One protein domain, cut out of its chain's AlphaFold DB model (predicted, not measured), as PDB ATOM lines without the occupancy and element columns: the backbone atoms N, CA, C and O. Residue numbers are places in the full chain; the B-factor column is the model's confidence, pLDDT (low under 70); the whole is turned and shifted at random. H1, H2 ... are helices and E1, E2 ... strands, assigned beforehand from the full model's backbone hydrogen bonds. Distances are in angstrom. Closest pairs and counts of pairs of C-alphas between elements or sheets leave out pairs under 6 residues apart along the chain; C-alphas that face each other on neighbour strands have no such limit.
ATOM      1  N   ASN A 130     147.148  80.639 125.017       63.59
ATOM      2  CA  ASN A 130     148.387  81.422 124.994       63.59
ATOM      3  C   ASN A 130     148.150  82.861 125.505       63.59
ATOM      4  O   ASN A 130     147.442  83.641 124.870       63.59
ATOM      5  N   GLU A 131     148.799  83.192 126.622       62.44
ATOM      6  CA  GLU A 131     148.406  84.194 127.632       62.44
ATOM      7  C   GLU A 131     148.375  85.663 127.152       62.44
ATOM      8  O   GLU A 131     147.790  86.516 127.816       62.44
ATOM      9  N   ASN A 132     148.953  85.962 125.983       65.62
ATOM     10  CA  ASN A 132     149.155  87.332 125.480       65.62
ATOM     11  C   ASN A 132     148.407  87.654 124.177       65.62
ATOM     12  O   ASN A 132     148.651  88.693 123.557       65.62
ATOM     13  N   LYS A 133     147.545  86.756 123.693       69.62
ATOM     14  CA  LYS A 133     146.800  87.008 122.457       69.62
ATOM     15  C   LYS A 133     145.554  87.838 122.749       69.62
ATOM     16  O   LYS A 133     144.542  87.283 123.147       69.62
ATOM     17  N   ARG A 134     145.623  89.136 122.452       83.00
ATOM     18  CA  ARG A 134     144.439  89.986 122.278       83.00
ATOM     19  C   ARG A 134     144.240  90.354 120.816       83.00
ATOM     20  O   ARG A 134     145.200  90.514 120.055       83.00
ATOM     21  N   THR A 135     142.988  90.505 120.433       83.75
ATOM     22  CA  THR A 135     142.587  91.066 119.149       83.75
ATOM     23  C   THR A 135     142.641  92.586 119.243       83.75
ATOM     24  O   THR A 135     142.394  93.163 120.295       83.75
ATOM     25  N   ASN A 136     143.002  93.257 118.153       81.94
ATOM     26  CA  ASN A 136     142.906  94.711 118.087       81.94
ATOM     27  C   ASN A 136     141.447  95.086 117.787       81.94
ATOM     28  O   ASN A 136     140.869  94.499 116.874       81.94
ATOM     29  N   GLU A 137     140.891  96.056 118.516       81.56
ATOM     30  CA  GLU A 137     139.503  96.540 118.382       81.56
ATOM     31  C   GLU A 137     139.124  96.907 116.937       81.56
ATOM     32  O   GLU A 137     137.975  96.757 116.545       81.56
ATOM     33  N   ASN A 138     140.106  97.241 116.091       81.75
ATOM     34  CA  ASN A 138     139.934  97.482 114.653       81.75
ATOM     35  C   ASN A 138     139.688  96.221 113.797       81.75
ATOM     36  O   ASN A 138     139.673  96.304 112.567       81.75
ATOM     37  N   HIS A 139     139.538  95.041 114.400       85.19
ATOM     38  CA  HIS A 139     139.298  93.790 113.682       85.19
ATOM     39  C   HIS A 139     137.910  93.237 113.960       85.19
ATOM     40  O   HIS A 139     137.415  93.247 115.083       85.19
ATOM     41  N   LYS A 140     137.320  92.653 112.916       86.69
ATOM     42  CA  LYS A 140     136.106  91.855 113.046       86.69
ATOM     43  C   LYS A 140     136.393  90.604 113.882       86.69
ATOM     44  O   LYS A 140     137.252  89.806 113.506       86.69
ATOM     45  N   VAL A 141     135.611  90.393 114.936       89.00
ATOM     46  CA  VAL A 141     135.628  89.170 115.753       89.00
ATOM     47  C   VAL A 141     134.299  88.440 115.601       89.00
ATOM     48  O   VAL A 141     133.255  89.068 115.472       89.00
ATOM     49  N   VAL A 142     134.323  87.107 115.584       85.94
ATOM     50  CA  VAL A 142     133.108  86.281 115.604       85.94
ATOM     51  C   VAL A 142     133.205  85.309 116.771       85.94
ATOM     52  O   VAL A 142     134.157  84.532 116.848       85.94
ATOM     53  N   ILE A 143     132.224  85.362 117.669       87.12
ATOM     54  CA  ILE A 143     132.127  84.525 118.866       87.12
ATOM     55  C   ILE A 143     130.929  83.589 118.725       87.12
ATOM     56  O   ILE A 143     129.845  84.002 118.317       87.12
ATOM     57  N   ASN A 144     131.131  82.314 119.058       84.69
ATOM     58  CA  ASN A 144     130.144  81.255 118.860       84.69
ATOM     59  C   ASN A 144     129.602  80.779 120.206       84.69
ATOM     60  O   ASN A 144     130.184  79.881 120.816       84.69
ATOM     61  N   PHE A 145     128.467  81.331 120.623       82.38
ATOM     62  CA  PHE A 145     127.779  80.897 121.831       82.38
ATOM     63  C   PHE A 145     126.979  79.627 121.542       82.38
ATOM     64  O   PHE A 145     126.213  79.539 120.584       82.38
ATOM     65  N   SER A 146     127.152  78.599 122.364       81.19
ATOM     66  CA  SER A 146     126.457  77.322 122.198       81.19
ATOM     67  C   SER A 146     126.294  76.600 123.528       81.19
ATOM     68  O   SER A 146     126.933  76.929 124.521       81.19
ATOM     69  N   LYS A 147     125.522  75.507 123.537       75.19
ATOM     70  CA  LYS A 147     125.436  74.608 124.705       75.19
ATOM     71  C   LYS A 147     126.795  74.029 125.136       75.19
ATOM     72  O   LYS A 147     126.901  73.504 126.243       75.19
ATOM     73  N   LYS A 148     127.798  74.045 124.248       77.88
ATOM     74  CA  LYS A 148     129.166  73.579 124.524       77.88
ATOM     75  C   LYS A 148     130.107  74.710 124.931       77.88
ATOM     76  O   LYS A 148     130.998  74.455 125.721       77.88
ATOM     77  N   HIS A 149     129.887  75.911 124.404       82.94
ATOM     78  CA  HIS A 149     130.684  77.109 124.646       82.94
ATOM     79  C   HIS A 149     129.733  78.205 125.121       82.94
ATOM     80  O   HIS A 149     129.218  78.983 124.323       82.94
ATOM     81  N   LEU A 150     129.380  78.152 126.406       82.25
ATOM     82  CA  LEU A 150     128.406  79.072 127.004       82.25
ATOM     83  C   LEU A 150     129.071  80.356 127.514       82.25
ATOM     84  O   LEU A 150     128.429  81.401 127.578       82.25
ATOM     85  N   PHE A 151     130.348  80.253 127.871       87.12
ATOM     86  CA  PHE A 151     131.130  81.322 128.465       87.12
ATOM     87  C   PHE A 151     132.304  81.662 127.559       87.12
ATOM     88  O   PHE A 151     132.951  80.759 127.023       87.12
ATOM     89  N   HIS A 152     132.583  82.952 127.408       87.62
ATOM     90  CA  HIS A 152     133.661  83.436 126.554       87.62
ATOM     91  C   HIS A 152     134.477  84.529 127.253       87.62
ATOM     92  O   HIS A 152     133.888  85.363 127.939       87.62
ATOM     93  N   PRO A 153     135.812  84.540 127.087       88.38
ATOM     94  CA  PRO A 153     136.625  85.685 127.477       88.38
ATOM     95  C   PRO A 153     136.403  86.844 126.499       88.38
ATOM     96  O   PRO A 153     136.005  86.626 125.347       88.38
ATOM     97  N   CYS A 154     136.721  88.065 126.926       88.62
ATOM     98  CA  CYS A 154     136.773  89.183 125.996       88.62
ATOM     99  C   CYS A 154     137.955  89.020 125.027       88.62
ATOM    100  O   CYS A 154     139.088  88.832 125.464       88.62
ATOM    101  N   PRO A 155     137.738  89.093 123.700       89.44
ATOM    102  CA  PRO A 155     138.809  88.925 122.722       89.44
ATOM    103  C   PRO A 155     139.773  90.116 122.676       89.44
ATOM    104  O   PRO A 155     140.820  90.001 122.037       89.44
ATOM    105  N   PHE A 156     139.413  91.253 123.274       88.56
ATOM    106  CA  PHE A 156     140.214  92.481 123.302       88.56
ATOM    107  C   PHE A 156     141.045  92.613 124.582       88.56
ATOM    108  O   PHE A 156     141.948  93.446 124.637       88.56
ATOM    109  N   GLU A 157     140.794  91.745 125.559       84.62
ATOM    110  CA  GLU A 157     141.525  91.666 126.815       84.62
ATOM    111  C   GLU A 157     142.502  90.487 126.764       84.62
ATOM    112  O   GLU A 157     142.219  89.411 126.231       84.62
ATOM    113  N   THR A 158     143.697  90.684 127.303       76.31
ATOM    114  CA  THR A 158     144.611  89.587 127.627       76.31
ATOM    115  C   THR A 158     144.201  88.932 128.940       76.31
ATOM    116  O   THR A 158     143.511  89.534 129.758       76.31
ATOM    117  N   ARG A 159     144.717  87.728 129.215       68.38
ATOM    118  CA  ARG A 159     144.503  87.070 130.516       68.38
ATOM    119  C   ARG A 159     145.037  87.898 131.693       68.38
ATOM    120  O   ARG A 159     144.566  87.742 132.810       68.38
ATOM    121  N   LEU A 160     146.045  88.737 131.446       66.00
ATOM    122  CA  LEU A 160     146.608  89.649 132.445       66.00
ATOM    123  C   LEU A 160     145.724  90.876 132.688       66.00
ATOM    124  O   LEU A 160     145.839  91.498 133.737       66.00
ATOM    125  N   GLU A 161     144.902  91.246 131.708       68.88
ATOM    126  CA  GLU A 161     143.947  92.351 131.814       68.88
ATOM    127  C   GLU A 161     142.615  91.865 132.403       68.88
ATOM    128  O   GLU A 161     141.963  92.619 133.114       68.88
ATOM    129  N   SER A 162     142.228  90.612 132.139       70.38
ATOM    130  CA  SER A 162     140.961  90.042 132.589       70.38
ATOM    131  C   SER A 162     141.003  88.516 132.629       70.38
ATOM    132  O   SER A 162     141.317  87.843 131.641       70.38
ATOM    133  N   SER A 163     140.636  87.943 133.777       70.88
ATOM    134  CA  SER A 163     140.392  86.503 133.931       70.88
ATOM    135  C   SER A 163     138.910  86.134 133.787       70.88
ATOM    136  O   SER A 163     138.504  85.023 134.142       70.88
ATOM    137  N   VAL A 164     138.088  87.076 133.321       78.12
ATOM    138  CA  VAL A 164     136.631  87.011 133.397       78.12
ATOM    139  C   VAL A 164     136.078  86.286 132.176       78.12
ATOM    140  O   VAL A 164     136.304  86.661 131.027       78.12
ATOM    141  N   LEU A 165     135.312  85.227 132.433       85.31
ATOM    142  CA  LEU A 165     134.468  84.602 131.420       85.31
ATOM    143  C   LEU A 165     133.029  85.100 131.526       85.31
ATOM    144  O   LEU A 165     132.406  84.975 132.583       85.31
ATOM    145  N   TYR A 166     132.490  85.586 130.416       84.75
ATOM    146  CA  TYR A 166     131.174  86.203 130.340       84.75
ATOM    147  C   TYR A 166     130.144  85.256 129.722       84.75
ATOM    148  O   TYR A 166     130.422  84.585 128.720       84.75
ATOM    149  N   ARG A 167     128.936  85.220 130.297       82.44
ATOM    150  CA  ARG A 167     127.733  84.768 129.577       82.44
ATOM    151  C   ARG A 167     127.317  85.828 128.561       82.44
ATOM    152  O   ARG A 167     127.805  86.947 128.592       82.44
ATOM    153  N   PHE A 168     126.397  85.482 127.669       80.50
ATOM    154  CA  PHE A 168     126.025  86.349 126.556       80.50
ATOM    155  C   PHE A 168     125.609  87.780 126.965       80.50
ATOM    156  O   PHE A 168     126.263  88.720 126.523       80.50
ATOM    157  N   GLY A 169     124.599  87.972 127.823       75.94
ATOM    158  CA  GLY A 169     124.187  89.317 128.253       75.94
ATOM    159  C   GLY A 169     125.256  90.066 129.042       75.94
ATOM    160  O   GLY A 169     125.510  91.238 128.774       75.94
ATOM    161  N   GLU A 170     125.955  89.372 129.946       80.12
ATOM    162  CA  GLU A 170     127.104  89.933 130.677       80.12
ATOM    163  C   GLU A 170     128.179  90.441 129.711       80.12
ATOM    164  O   GLU A 170     128.791  91.483 129.934       80.12
ATOM    165  N   PHE A 171     128.397  89.704 128.622       86.12
ATOM    166  CA  PHE A 171     129.389  90.033 127.618       86.12
ATOM    167  C   PHE A 171     128.993  91.271 126.816       86.12
ATOM    168  O   PHE A 171     129.842  92.121 126.571       86.12
ATOM    169  N   LEU A 172     127.715  91.409 126.450       83.06
ATOM    170  CA  LEU A 172     127.224  92.625 125.799       83.06
ATOM    171  C   LEU A 172     127.408  93.847 126.702       83.06
ATOM    172  O   LEU A 172     127.989  94.839 126.273       83.06
ATOM    173  N   HIS A 173     127.015  93.740 127.974       82.44
ATOM    174  CA  HIS A 173     127.199  94.820 128.940       82.44
ATOM    175  C   HIS A 173     128.678  95.202 129.119       82.44
ATOM    176  O   HIS A 173     129.030  96.381 129.199       82.44
ATOM    177  N   HIS A 174     129.566  94.209 129.155       86.56
ATOM    178  CA  HIS A 174     131.003  94.441 129.200       86.56
ATOM    179  C   HIS A 174     131.511  95.181 127.950       86.56
ATOM    180  O   HIS A 174     132.243  96.160 128.086       86.56
ATOM    181  N   LEU A 175     131.089  94.779 126.743       86.50
ATOM    182  CA  LEU A 175     131.445  95.485 125.507       86.50
ATOM    183  C   LEU A 175     130.955  96.938 125.518       86.50
ATOM    184  O   LEU A 175     131.738  97.835 125.218       86.50
ATOM    185  N   ASP A 176     129.707  97.174 125.928       83.62
ATOM    186  CA  ASP A 176     129.114  98.516 125.984       83.62
ATOM    187  C   ASP A 176     129.862  99.447 126.959       83.62
ATOM    188  O   ASP A 176     129.965 100.653 126.732       83.62
ATOM    189  N   THR A 177     130.396  98.897 128.056       83.69
ATOM    190  CA  THR A 177     131.055  99.681 129.113       83.69
ATOM    191  C   THR A 177     132.557  99.855 128.903       83.69
ATOM    192  O   THR A 177     133.076 100.940 129.162       83.69
ATOM    193  N   GLN A 178     133.259  98.813 128.448       86.50
ATOM    194  CA  GLN A 178     134.725  98.799 128.348       86.50
ATOM    195  C   GLN A 178     135.239  99.017 126.923       86.50
ATOM    196  O   GLN A 178     136.362  99.488 126.745       86.50
ATOM    197  N   HIS A 179     134.422  98.737 125.904       88.00
ATOM    198  CA  HIS A 179     134.815  98.815 124.497       88.00
ATOM    199  C   HIS A 179     133.858  99.710 123.687       88.00
ATOM    200  O   HIS A 179     133.273  99.266 122.702       88.00
ATOM    201  N   PRO A 180     133.730 101.010 124.013       84.06
ATOM    202  CA  PRO A 180     132.762 101.903 123.361       84.06
ATOM    203  C   PRO A 180     133.033 102.147 121.863       84.06
ATOM    204  O   PRO A 180     132.214 102.756 121.180       84.06
ATOM    205  N   ASN A 181     134.189 101.708 121.349       84.38
ATOM    206  CA  ASN A 181     134.590 101.852 119.946       84.38
ATOM    207  C   ASN A 181     134.235 100.638 119.076       84.38
ATOM    208  O   ASN A 181     134.618 100.595 117.902       84.38
ATOM    209  N   VAL A 182     133.547  99.640 119.632       83.31
ATOM    210  CA  VAL A 182     133.051  98.499 118.865       83.31
ATOM    211  C   VAL A 182     131.530  98.524 118.811       83.31
ATOM    212  O   VAL A 182     130.861  98.954 119.741       83.31
ATOM    213  N   TYR A 183     130.977  98.032 117.711       81.56
ATOM    214  CA  TYR A 183     129.572  97.669 117.602       81.56
ATOM    215  C   TYR A 183     129.472  96.176 117.309       81.56
ATOM    216  O   TYR A 183     130.413  95.560 116.803       81.56
ATOM    217  N   TYR A 184     128.338  95.560 117.607       79.06
ATOM    218  CA  TYR A 184     128.131  94.148 117.325       79.06
ATOM    219  C   TYR A 184     126.942  93.924 116.388       79.06
ATOM    220  O   TYR A 184     125.892  94.546 116.496       79.06
ATOM    221  N   GLU A 185     127.148  93.049 115.403       68.94
ATOM    222  CA  GLU A 185     126.143  92.590 114.455       68.94
ATOM    223  C   GLU A 185     125.449  91.342 115.004       68.94
ATOM    224  O   GLU A 185     126.070  90.340 115.383       68.94
ATOM    225  N   TYR A 186     124.130  91.440 115.002       64.75
ATOM    226  CA  TYR A 186     123.188  90.483 115.541       64.75
ATOM    227  C   TYR A 186     122.984  89.271 114.639       64.75
ATOM    228  O   TYR A 186     123.453  89.246 113.500       64.75
ATOM    229  N   CYS A 187     122.250  88.281 115.162       61.25
ATOM    230  CA  CYS A 187     121.937  87.015 114.511       61.25
ATOM    231  C   CYS A 187     121.764  87.164 112.991       61.25
ATOM    232  O   CYS A 187     120.728  87.620 112.498       61.25
ATOM    233  N   THR A 188     122.787  86.750 112.241       51.75
ATOM    234  CA  THR A 188     122.834  86.886 110.779       51.75
ATOM    235  C   THR A 188     121.693  86.146 110.085       51.75
ATOM    236  O   THR A 188     121.353  86.470 108.951       51.75
ATOM    237  N   GLU A 189     121.087  85.167 110.765       60.31
ATOM    238  CA  GLU A 189     119.929  84.411 110.282       60.31
ATOM    239  C   GLU A 189     118.604  85.175 110.442       60.31
ATOM    240  O   GLU A 189     117.701  84.990 109.630       60.31
ATOM    241  N   CYS A 190     118.477  86.037 111.458       62.56
ATOM    242  CA  CYS A 190     117.234  86.753 111.764       62.56
ATOM    243  C   CYS A 190     117.269  88.255 111.458       62.56
ATOM    244  O   CYS A 190     116.212  88.879 111.490       62.56
ATOM    245  N   GLN A 191     118.439  88.826 111.143       61.28
ATOM    246  CA  GLN A 191     118.628  90.257 110.834       61.28
ATOM    247  C   GLN A 191     118.047  91.214 111.898       61.28
ATOM    248  O   GLN A 191     117.686  92.344 111.586       61.28
ATOM    249  N   HIS A 192     117.918  90.764 113.147       62.91
ATOM    250  CA  HIS A 192     117.265  91.519 114.213       62.91
ATOM    251  C   HIS A 192     118.282  92.351 114.987       62.91
ATOM    252  O   HIS A 192     119.187  91.754 115.546       62.91
ATOM    253  N   THR A 193     118.146  93.677 115.035       59.72
ATOM    254  CA  THR A 193     119.095  94.595 115.686       59.72
ATOM    255  C   THR A 193     118.609  95.106 117.043       59.72
ATOM    256  O   THR A 193     117.443  95.462 117.159       59.72
ATOM    257  N   ILE A 194     119.504  95.174 118.037       62.72
ATOM    258  CA  ILE A 194     119.340  96.027 119.230       62.72
ATOM    259  C   ILE A 194     119.893  97.409 118.853       62.72
ATOM    260  O   ILE A 194     121.027  97.518 118.383       62.72
ATOM    261  N   GLU A 195     119.090  98.455 118.990       58.62
ATOM    262  CA  GLU A 195     119.477  99.810 118.572       58.62
ATOM    263  C   GLU A 195     119.842 100.712 119.755       58.62
ATOM    264  O   GLU A 195     120.682 101.599 119.609       58.62
ATOM    265  N   ASN A 196     119.245 100.490 120.928       61.31
ATOM    266  CA  ASN A 196     119.345 101.410 122.062       61.31
ATOM    267  C   ASN A 196     120.213 100.880 123.207       61.31
ATOM    268  O   ASN A 196     120.489 101.634 124.140       61.31
ATOM    269  N   HIS A 197     120.668  99.623 123.124       61.97
ATOM    270  CA  HIS A 197     121.548  98.975 124.109       61.97
ATOM    271  C   HIS A 197     121.017  99.067 125.554       61.97
ATOM    272  O   HIS A 197     121.784  99.048 126.517       61.97
ATOM    273  N   ASP A 198     119.697  99.177 125.727       67.94
ATOM    274  CA  ASP A 198     119.084  99.219 127.049       67.94
ATOM    275  C   ASP A 198     118.819  97.805 127.596       67.94
ATOM    276  O   ASP A 198     118.765  96.816 126.860       67.94
ATOM    277  N   VAL A 199     118.655  97.704 128.918       63.03
ATOM    278  CA  VAL A 199     118.470  96.422 129.622       63.03
ATOM    279  C   VAL A 199     117.225  95.669 129.128       63.03
ATOM    280  O   VAL A 199     117.224  94.441 129.089       63.03
ATOM    281  N   ALA A 200     116.158  96.369 128.736       66.50
ATOM    282  CA  ALA A 200     114.920  95.731 128.289       66.50
ATOM    283  C   ALA A 200     115.071  95.132 126.882       66.50
ATOM    284  O   ALA A 200     114.581  94.030 126.614       66.50
ATOM    285  N   GLU A 201     115.777  95.828 125.996       65.38
ATOM    286  CA  GLU A 201     116.111  95.365 124.654       65.38
ATOM    287  C   GLU A 201     117.116  94.202 124.712       65.38
ATOM    288  O   GLU A 201     116.946  93.211 124.000       65.38
ATOM    289  N   GLN A 202     118.081  94.250 125.642       64.75
ATOM    290  CA  GLN A 202     118.998  93.140 125.937       64.75
ATOM    291  C   GLN A 202     118.244  91.887 126.399       64.75
ATOM    292  O   GLN A 202     118.429  90.825 125.806       64.75
ATOM    293  N   VAL A 203     117.345  92.003 127.386       67.31
ATOM    294  CA  VAL A 203     116.519  90.871 127.849       67.31
ATOM    295  C   VAL A 203     115.691  90.312 126.693       67.31
ATOM    296  O   VAL A 203     115.741  89.116 126.429       67.31
ATOM    297  N   THR A 204     114.993  91.167 125.940       68.81
ATOM    298  CA  THR A 204     114.164  90.747 124.794       68.81
ATOM    299  C   THR A 204     114.986  90.009 123.733       68.81
ATOM    300  O   THR A 204     114.533  89.020 123.149       68.81
ATOM    301  N   PHE A 205     116.217  90.455 123.491       69.50
ATOM    302  CA  PHE A 205     117.128  89.801 122.565       69.50
ATOM    303  C   PHE A 205     117.642  88.458 123.100       69.50
ATOM    304  O   PHE A 205     117.702  87.487 122.347       69.50
ATOM    305  N   GLU A 206     117.956  88.356 124.393       68.31
ATOM    306  CA  GLU A 206     118.274  87.072 125.023       68.31
ATOM    307  C   GLU A 206     117.117  86.077 124.885       68.31
ATOM    308  O   GLU A 206     117.346  84.910 124.555       68.31
ATOM    309  N   GLU A 207     115.873  86.533 125.057       72.62
ATOM    310  CA  GLU A 207     114.685  85.708 124.830       72.62
ATOM    311  C   GLU A 207     114.561  85.282 123.362       72.62
ATOM    312  O   GLU A 207     114.354  84.101 123.081       72.62
ATOM    313  N   HIS A 208     114.770  86.202 122.417       75.62
ATOM    314  CA  HIS A 208     114.787  85.895 120.985       75.62
ATOM    315  C   HIS A 208     115.828  84.817 120.645       75.62
ATOM    316  O   HIS A 208     115.514  83.828 119.977       75.62
ATOM    317  N   ILE A 209     117.060  84.980 121.128       70.44
ATOM    318  CA  ILE A 209     118.150  84.026 120.919       70.44
ATOM    319  C   ILE A 209     117.822  82.669 121.547       70.44
ATOM    320  O   ILE A 209     118.013  81.626 120.908       70.44
ATOM    321  N   ARG A 210     117.287  82.671 122.772       69.06
ATOM    322  CA  ARG A 210     116.844  81.471 123.487       69.06
ATOM    323  C   ARG A 210     115.777  80.710 122.698       69.06
ATOM    324  O   ARG A 210     115.887  79.495 122.535       69.06
ATOM    325  N   ASP A 211     114.791  81.417 122.166       70.69
ATOM    326  CA  ASP A 211     113.631  80.812 121.515       70.69
ATOM    327  C   ASP A 211     113.923  80.361 120.078       70.69
ATOM    328  O   ASP A 211     113.383  79.350 119.618       70.69
ATOM    329  N   LYS A 212     114.773  81.096 119.350       69.12
ATOM    330  CA  LYS A 212     115.027  80.862 117.918       69.12
ATOM    331  C   LYS A 212     116.319  80.107 117.624       69.12
ATOM    332  O   LYS A 212     116.319  79.286 116.710       69.12
ATOM    333  N   HIS A 213     117.384  80.323 118.397       68.25
ATOM    334  CA  HIS A 213     118.725  79.816 118.062       68.25
ATOM    335  C   HIS A 213     119.291  78.821 119.080       68.25
ATOM    336  O   HIS A 213     120.137  77.985 118.759       68.25
ATOM    337  N   TRP A 214     118.782  78.797 120.310       65.19
ATOM    338  CA  TRP A 214     119.244  77.816 121.299       65.19
ATOM    339  C   TRP A 214     118.851  76.372 120.950       65.19
ATOM    340  O   TRP A 214     119.513  75.404 121.353       65.19
ATOM    341  N   ALA A 215     117.774  76.211 120.176       61.00
ATOM    342  CA  ALA A 215     117.342  74.925 119.641       61.00
ATOM    343  C   ALA A 215     118.255  74.412 118.506       61.00
ATOM    344  O   ALA A 215     118.356  73.197 118.334       61.00
ATOM    345  N   SER A 216     118.964  75.292 117.782       60.78
ATOM    346  CA  SER A 216     119.742  74.975 116.570       60.78
ATOM    347  C   SER A 216     121.248  74.729 116.796       60.78
ATOM    348  O   SER A 216     122.019  74.733 115.843       60.78
ATOM    349  N   ASN A 217     121.666  74.393 118.024       63.56
ATOM    350  CA  ASN A 217     123.055  74.123 118.461       63.56
ATOM    351  C   ASN A 217     123.956  75.344 118.736       63.56
ATOM    352  O   ASN A 217     125.109  75.138 119.117       63.56
ATOM    353  N   GLY A 218     123.450  76.575 118.658       70.81
ATOM    354  CA  GLY A 218     124.192  77.783 119.034       70.81
ATOM    355  C   GLY A 218     123.885  78.974 118.133       70.81
ATOM    356  O   GLY A 218     123.080  78.868 117.213       70.81
ATOM    357  N   PHE A 219     124.536  80.103 118.402       74.88
ATOM    358  CA  PHE A 219     124.424  81.335 117.629       74.88
ATOM    359  C   PHE A 219     125.762  82.085 117.575       74.88
ATOM    360  O   PHE A 219     126.690  81.811 118.342       74.88
ATOM    361  N   HIS A 220     125.861  83.028 116.639       79.69
ATOM    362  CA  HIS A 220     127.064  83.815 116.387       79.69
ATOM    363  C   HIS A 220     126.853  85.269 116.812       79.69
ATOM    364  O   HIS A 220     125.888  85.898 116.383       79.69
ATOM    365  N   LEU A 221     127.785  85.801 117.601       81.56
ATOM    366  CA  LEU A 221     127.936  87.229 117.855       81.56
ATOM    367  C   LEU A 221     129.092  87.742 116.999       81.56
ATOM    368  O   LEU A 221     130.221  87.269 117.129       81.56
ATOM    369  N   THR A 222     128.821  88.690 116.111       83.44
ATOM    370  CA  THR A 222     129.865  89.347 115.322       83.44
ATOM    371  C   THR A 222     130.165  90.704 115.939       83.44
ATOM    372  O   THR A 222     129.251  91.487 116.115       83.44
ATOM    373  N   ILE A 223     131.423  91.015 116.224       86.62
ATOM    374  CA  ILE A 223     131.868  92.306 116.767       86.62
ATOM    375  C   ILE A 223     132.700  93.014 115.699       86.62
ATOM    376  O   ILE A 223     133.493  92.368 115.005       86.62
ATOM    377  N   ARG A 224     132.517  94.323 115.537       82.38
ATOM    378  CA  ARG A 224     133.178  95.157 114.531       82.38
ATOM    379  C   ARG A 224     133.616  96.498 115.113       82.38
ATOM    380  O   ARG A 224     132.926  97.025 115.975       82.38
ATOM    381  N   PRO A 225     134.719  97.071 114.614       80.75
ATOM    382  CA  PRO A 225     135.050  98.459 114.912       80.75
ATOM    383  C   PRO A 225     134.040  99.416 114.294       80.75
ATOM    384  O   PRO A 225     133.559  99.147 113.190       80.75
ATOM    385  N   ILE A 226     133.793 100.530 114.981       75.38
ATOM    386  CA  ILE A 226     133.079 101.704 114.453       75.38
ATOM    387  C   ILE A 226     133.875 102.365 113.317       75.38
ATOM    388  O   ILE A 226     135.120 102.466 113.424       75.38
TER     389      ILE A 226
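Overview. This is residues 130 to 226 of the 226 residues of the protein "Hypothetical protein" of Rotaria sordida (UniProt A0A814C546). A small sheet of three strands forms a wall with H1 over one face, running along the strands, while H2 stands to the side, off the sheet, with residues 202 to 206 touching H1. Loops make up much of the rest: under half of the 97 printed residues are in named elements. Two helices and three strands follow as E1, H1, E2, H2, E3; the sheet's order is E1, E3, E2, antiparallel, and the class is mixed, helices and strands. The whole is compact, with a radius of gyration of the C-alphas of 13.2 A, and spans 36 by 29 by 21 A.

Arrangement. E3, residues 219 to 225, is the inner strand between E1, residues 141 to 145, and E2, residues 182 to 185. N 143 and O 221 are 2.8 A apart across E1 and E3; N 185 and O 222 are 2.7 A apart across E3 and E2, both within hydrogen-bond range. H1, residues 168 to 178, is on the sheet at a height of 9.8 A, over E3 and E2. E1, H1 and E2 form a split strand-helix-strand unit, two strands running the same way with E3 between them; its crossover is right-handed. H2, residues 199 to 212, is not on the sheet. It touches H1 with residues 202 to 206 alone, opposite ways at a steep tilt of 36 degrees, only just past shallow; the closest C-alphas are those of Gly 169 and Gln 202, 6.8 A apart. In H1 and H2 every O i to N i+4 pair is within hydrogen-bond range.

Along the chain. E1 begins at C-alpha 141 (135.628, 89.170, 115.753) and measures 12.9 A; H1 measures 15.3 A, E2 10.1 A and H2 19.8 A. E3, 20.3 A, ends at C-alpha 225 (135.050, 98.459, 114.912).

Size, cuts and confidence. The C-alphas of Asn 130 and Ala 200 are the farthest apart, 36.5 A. The printed part has no cut. The links E1 to H1 and E2 to H2 are long. Mean pLDDT of the printed part is 75.4; 36 residues are under 70, among them 185 to 206.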